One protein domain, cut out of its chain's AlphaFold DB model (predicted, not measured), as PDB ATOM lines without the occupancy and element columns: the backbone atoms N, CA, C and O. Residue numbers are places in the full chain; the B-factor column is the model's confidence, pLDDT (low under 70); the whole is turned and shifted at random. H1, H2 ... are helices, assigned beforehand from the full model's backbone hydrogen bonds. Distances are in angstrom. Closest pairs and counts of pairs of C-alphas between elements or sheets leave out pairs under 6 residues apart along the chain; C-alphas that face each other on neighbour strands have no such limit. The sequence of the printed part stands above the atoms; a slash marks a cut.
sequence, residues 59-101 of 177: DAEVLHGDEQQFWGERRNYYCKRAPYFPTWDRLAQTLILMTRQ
ATOM      1  N   ASP A  59       2.118  36.584  29.608       93.12
ATOM      2  CA  ASP A  59       2.235  36.757  28.169       93.12
ATOM      3  C   ASP A  59       3.707  36.922  27.763       93.12
ATOM      4  O   ASP A  59       4.483  37.567  28.475       93.12
ATOM      5  N   ALA A  60       4.119  36.299  26.662       92.88
ATOM      6  CA  ALA A  60       5.531  36.252  26.295       92.88
ATOM      7  C   ALA A  60       6.030  37.602  25.730       92.88
ATOM      8  O   ALA A  60       7.154  37.995  26.061       92.88
ATOM      9  N   GLU A  61       5.168  38.377  25.064       93.44
ATOM     10  CA  GLU A  61       5.473  39.729  24.566       93.44
ATOM     11  C   GLU A  61       5.869  40.668  25.711       93.44
ATOM     12  O   GLU A  61       6.783  41.486  25.598       93.44
ATOM     13  N   VAL A  62       5.243  40.500  26.878       92.25
ATOM     14  CA  VAL A  62       5.541  41.296  28.078       92.25
ATOM     15  C   VAL A  62       6.928  40.971  28.647       92.25
ATOM     16  O   VAL A  62       7.536  41.798  29.327       92.25
ATOM     17  N   LEU A  63       7.449  39.771  28.384       91.56
ATOM     18  CA  LEU A  63       8.709  39.299  28.948       91.56
ATOM     19  C   LEU A  63       9.934  39.838  28.197       91.56
ATOM     20  O   LEU A  63      10.909  40.254  28.829       91.56
ATOM     21  N   HIS A  64       9.918  39.775  26.865       89.81
ATOM     22  CA  HIS A  64      11.069  40.117  26.017       89.81
ATOM     23  C   HIS A  64      10.745  41.048  24.843       89.81
ATOM     24  O   HIS A  64      11.643  41.341  24.054       89.81
ATOM     25  N   GLY A  65       9.510  41.540  24.732       93.19
ATOM     26  CA  GLY A  65       9.036  42.247  23.544       93.19
ATOM     27  C   GLY A  65       8.691  41.265  22.427       93.19
ATOM     28  O   GLY A  65       8.364  40.122  22.707       93.19
ATOM     29  N   ASP A  66       8.829  41.701  21.178       95.56
ATOM     30  CA  ASP A  66       8.363  41.002  19.973       95.56
ATOM     31  C   ASP A  66       8.860  39.540  19.815       95.56
ATOM     32  O   ASP A  66      10.009  39.272  19.435       95.56
ATOM     33  N   GLU A  67       7.955  38.580  20.033       94.81
ATOM     34  CA  GLU A  67       8.136  37.143  19.791       94.81
ATOM     35  C   GLU A  67       8.566  36.843  18.364       94.81
ATOM     36  O   GLU A  67       9.333  35.901  18.145       94.81
ATOM     37  N   GLN A  68       8.044  37.586  17.387       94.62
ATOM     38  CA  GLN A  68       8.279  37.291  15.984       94.62
ATOM     39  C   GLN A  68       9.745  37.538  15.641       94.62
ATOM     40  O   GLN A  68      10.366  36.735  14.937       94.62
ATOM     41  N   GLN A  69      10.325  38.599  16.200       94.38
ATOM     42  CA  GLN A  69      11.754  38.849  16.116       94.38
ATOM     43  C   GLN A  69      12.552  37.829  16.938       94.38
ATOM     44  O   GLN A  69      13.544  37.293  16.442       94.38
ATOM     45  N   PHE A  70      12.122  37.516  18.163       94.88
ATOM     46  CA  PHE A  70      12.843  36.613  19.063       94.88
ATOM     47  C   PHE A  70      12.909  35.168  18.533       94.88
ATOM     48  O   PHE A  70      13.990  34.606  18.346       94.88
ATOM     49  N   TRP A  71      11.773  34.544  18.227       95.00
ATOM     50  CA  TRP A  71      11.726  33.175  17.704       95.00
ATOM     51  C   TRP A  71      12.135  33.096  16.229       95.00
ATOM     52  O   TRP A  71      12.663  32.071  15.793       95.00
ATOM     53  N   GLY A  72      11.935  34.180  15.474       94.50
ATOM     54  CA  GLY A  72      12.330  34.295  14.072       94.50
ATOM     55  C   GLY A  72      13.804  34.636  13.847       94.50
ATOM     56  O   GLY A  72      14.267  34.563  12.705       94.50
ATOM     57  N   GLU A  73      14.553  34.988  14.897       93.94
ATOM     58  CA  GLU A  73      15.943  35.421  14.765       93.94
ATOM     59  C   GLU A  73      16.820  34.322  14.153       93.94
ATOM     60  O   GLU A  73      16.797  33.147  14.552       93.94
ATOM     61  N   ARG A  74      17.654  34.731  13.200       93.00
ATOM     62  CA  ARG A  74      18.640  33.866  12.560       93.00
ATOM     63  C   ARG A  74      20.043  34.288  12.965       93.00
ATOM     64  O   ARG A  74      20.349  35.472  13.081       93.00
ATOM     65  N   ARG A  75      20.908  33.300  13.178       90.81
ATOM     66  CA  ARG A  75      22.299  33.508  13.583       90.81
ATOM     67  C   ARG A  75      23.076  34.103  12.413       90.81
ATOM     68  O   ARG A  75      23.407  33.396  11.465       90.81
ATOM     69  N   ASN A  76      23.386  35.391  12.517       90.12
ATOM     70  CA  ASN A  76      24.047  36.148  11.450       90.12
ATOM     71  C   ASN A  76      25.530  36.447  11.743       90.12
ATOM     72  O   ASN A  76      26.239  36.956  10.880       90.12
ATOM     73  N   TYR A  77      26.030  36.120  12.939       89.00
ATOM     74  CA  TYR A  77      27.411  36.408  13.336       89.00
ATOM     75  C   TYR A  77      28.414  35.517  12.583       89.00
ATOM     76  O   TYR A  77      28.514  34.321  12.860       89.00
ATOM     77  N   TYR A  78      29.126  36.100  11.611       82.81
ATOM     78  CA  TYR A  78      30.139  35.453  10.758       82.81
ATOM     79  C   TYR A  78      29.703  34.132  10.095       82.81
ATOM     80  O   TYR A  78      30.529  33.279   9.771       82.81
ATOM     81  N   CYS A  79      28.404  33.957   9.852       82.44
ATOM     82  CA  CYS A  79      27.863  32.749   9.239       82.44
ATOM     83  C   CYS A  79      27.300  33.051   7.843       82.44
ATOM     84  O   CYS A  79      26.433  33.903   7.685       82.44
ATOM     85  N   LYS A  80      27.753  32.308   6.819       83.44
ATOM     86  CA  LYS A  80      27.157  32.350   5.465       83.44
ATOM     87  C   LYS A  80      25.776  31.685   5.409       83.44
ATOM     88  O   LYS A  80      24.957  32.018   4.560       83.44
ATOM     89  N   ARG A  81      25.529  30.711   6.290       84.38
ATOM     90  CA  ARG A  81      24.211  30.102   6.514       84.38
ATOM     91  C   ARG A  81      23.606  30.755   7.747       84.38
ATOM     92  O   ARG A  81      24.292  30.828   8.755       84.38
ATOM     93  N   ALA A  82      22.342  31.157   7.678       86.06
ATOM     94  CA  ALA A  82      21.639  31.813   8.779       86.06
ATOM     95  C   ALA A  82      20.616  30.849   9.421       86.06
ATOM     96  O   ALA A  82      19.421  30.949   9.132       86.06
ATOM     97  N   PRO A  83      21.051  29.846  10.214       92.19
ATOM     98  CA  PRO A  83      20.128  28.969  10.926       92.19
ATOM     99  C   PRO A  83      19.438  29.726  12.065       92.19
ATOM    100  O   PRO A  83      19.982  30.693  12.600       92.19
ATOM    101  N   TYR A  84      18.267  29.247  12.475       94.88
ATOM    102  CA  TYR A  84      17.622  29.703  13.705       94.88
ATOM    103  C   TYR A  84      18.483  29.393  14.936       94.88
ATOM    104  O   TYR A  84      19.336  28.495  14.918       94.88
ATOM    105  N   PHE A  85      18.245  30.128  16.020       95.06
ATOM    106  CA  PHE A  85      18.816  29.785  17.319       95.06
ATOM    107  C   PHE A  85      18.305  28.418  17.800       95.06
ATOM    108  O   PHE A  85      17.164  28.041  17.518       95.06
ATOM    109  N   PRO A  86      19.143  27.637  18.504       94.81
ATOM    110  CA  PRO A  86      18.733  26.335  19.002       94.81
ATOM    111  C   PRO A  86      17.667  26.479  20.096       94.81
ATOM    112  O   PRO A  86      17.669  27.429  20.878       94.81
ATOM    113  N   THR A  87      16.774  25.494  20.183       95.69
ATOM    114  CA  THR A  87      15.631  25.518  21.110       95.69
ATOM    115  C   THR A  87      16.047  25.647  22.573       95.69
ATOM    116  O   THR A  87      15.400  26.365  23.326       95.69
ATOM    117  N   TRP A  88      17.138  24.994  22.982       96.31
ATOM    118  CA  TRP A  88      17.611  25.042  24.368       96.31
ATOM    119  C   TRP A  88      18.063  26.445  24.791       96.31
ATOM    120  O   TRP A  88      17.817  26.830  25.930       96.31
ATOM    121  N   ASP A  89      18.677  27.213  23.886       95.69
ATOM    122  CA  ASP A  89      19.156  28.570  24.173       95.69
ATOM    123  C   ASP A  89      17.967  29.513  24.365       95.69
ATOM    124  O   ASP A  89      17.887  30.233  25.356       95.69
ATOM    125  N   ARG A  90      16.962  29.411  23.490       95.00
ATOM    126  CA  ARG A  90      15.714  30.169  23.632       95.00
ATOM    127  C   ARG A  90      14.973  29.845  24.921       95.00
ATOM    128  O   ARG A  90      14.616  30.755  25.657       95.00
ATOM    129  N   LEU A  91      14.818  28.561  25.241       95.19
ATOM    130  CA  LEU A  91      14.195  28.140  26.497       95.19
ATOM    131  C   LEU A  91      14.979  28.632  27.721       95.19
ATOM    132  O   LEU A  91      14.368  29.056  28.702       95.19
ATOM    133  N   ALA A  92      16.314  28.612  27.666       96.12
ATOM    134  CA  ALA A  92      17.158  29.126  28.738       96.12
ATOM    135  C   ALA A  92      16.995  30.642  28.908       96.12
ATOM    136  O   ALA A  92      16.785  31.105  30.026       96.12
ATOM    137  N   GLN A  93      17.025  31.414  27.820       95.12
ATOM    138  CA  GLN A  93      16.826  32.866  27.846       95.12
ATOM    139  C   GLN A  93      15.449  33.239  28.411       95.12
ATOM    140  O   GLN A  93      15.368  34.075  29.314       95.12
ATOM    141  N   THR A  94      14.380  32.579  27.953       94.69
ATOM    142  CA  THR A  94      13.019  32.781  28.475       94.69
ATOM    143  C   THR A  94      12.933  32.437  29.962       94.69
ATOM    144  O   THR A  94      12.360  33.202  30.736       94.69
ATOM    145  N   LEU A  95      13.536  31.325  30.401       94.56
ATOM    146  CA  LEU A  95      13.548  30.950  31.816       94.56
ATOM    147  C   LEU A  95      14.302  31.980  32.664       94.56
ATOM    148  O   LEU A  95      13.793  32.396  33.701       94.56
ATOM    149  N   ILE A  96      15.477  32.424  32.204       94.81
ATOM    150  CA  ILE A  96      16.279  33.448  32.881       94.81
ATOM    151  C   ILE A  96      15.452  34.712  33.076       94.81
ATOM    152  O   ILE A  96      15.429  35.245  34.182       94.81
ATOM    153  N   LEU A  97      14.771  35.172  32.023       94.19
ATOM    154  CA  LEU A  97      13.902  36.346  32.050       94.19
ATOM    155  C   LEU A  97      12.740  36.187  33.043       94.19
ATOM    156  O   LEU A  97      12.495  37.094  33.835       94.19
ATOM    157  N   MET A  98      12.089  35.020  33.059       94.06
ATOM    158  CA  MET A  98      10.999  34.698  33.991       94.06
ATOM    159  C   MET A  98      11.451  34.680  35.458       94.06
ATOM    160  O   MET A  98      10.664  34.985  36.353       94.06
ATOM    161  N   THR A  99      12.709  34.320  35.725       94.31
ATOM    162  CA  THR A  99      13.248  34.185  37.089       94.31
ATOM    163  C   THR A  99      14.113  35.364  37.535       94.31
ATOM    164  O   THR A  99      14.806  35.256  38.549       94.31
ATOM    165  N   ARG A 100      14.124  36.486  36.801       91.44
ATOM    166  CA  ARG A 100      14.910  37.664  37.200       91.44
ATOM    167  C   ARG A 100      14.438  38.214  38.545       91.44
ATOM    168  O   ARG A 100      13.257  38.169  38.888       91.44
ATOM    169  N   GLN A 101      15.382  38.769  39.301       91.50
ATOM    170  CA  GLN A 101      15.092  39.380  40.591       91.50
ATOM    171  C   GLN A 101      14.184  40.601  40.403       91.50
ATOM    172  O   GLN A 101      14.562  41.578  39.760       91.50
TER     173      GLN A 101
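What this domain is: This is residues 59 to 101 of the 177 residues of an uncharacterized protein of Trypanosoma cruzi (UniProt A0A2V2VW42). A 12-residue helix, H3, has two short helices, H1 and H2, along one side of it, H1 near its later residues and H2 near its earlier ones, and a long loop reaches out beyond the helices at one end. The chain goes through H1 and H2, swings out through the loop of residues 73 to 86, and folds back as H3, which runs alongside H2 the opposite way. The printed part has 43 residues with three named helices, in the order H1, H2, H3, and no named strand; the class is all helix. The whole is loose, with a radius of gyration of the C-alphas of 11.7 A. It spans 37 by 17 by 14 A, and the loop together with H3 makes its long axis.

Where its parts are: H3, the longest helix, holds residues 87 to 98 and measures 16.5 A from C-alpha 87 at (15.631, 25.518, 21.110) to C-alpha 98 at (10.999, 34.698, 33.991). H2 holds residues 67 to 72 and measures 7.6 A from first to last C-alpha. H1 holds residues 60 to 64 and measures 6.8 A, beginning with C-alpha 60 at (5.531, 36.252, 26.295). In the long loop, C-alpha 80 stands at (27.157, 32.350, 5.465).

How they stand to each other: H3 touches H1 with its residues 94 to 98 alone. The closest C-alphas of these two helices are those of Leu 63 and Leu 97, 6.7 A apart. H2 and H3 are close but not clearly touching: their closest C-alphas, those of Trp 71 and Arg 90, are 7.8 A apart. H2 and H3 run opposite ways at a shallow tilt of 24 degrees. H1 and H2 touch only at the corner by their link, and only just, with 3 pairs of C-alphas within 8 A. The closest C-alphas of H1 and H2 are those of Glu 61 and Glu 67, 6.0 A apart. In H1, H2 and H3 every O i to N i+4 pair is within hydrogen-bond range.

The domain as a whole: The two C-alphas farthest apart, those of Lys 80 and Gln 101, are 37.8 A apart. The first and last printed C-alphas, those of Asp 59 and Gln 101, are 18.1 A apart. The link from H2 to H3 is long, with 14 residues, 73 to 86, whose C-alphas lie 7 to 20 A from the mean of the C-alphas. The link from H1 to H2 is tight, with 2 residues. The printed part has no cut. The mean pLDDT of the printed part is 92.6, and no printed residue is under 70.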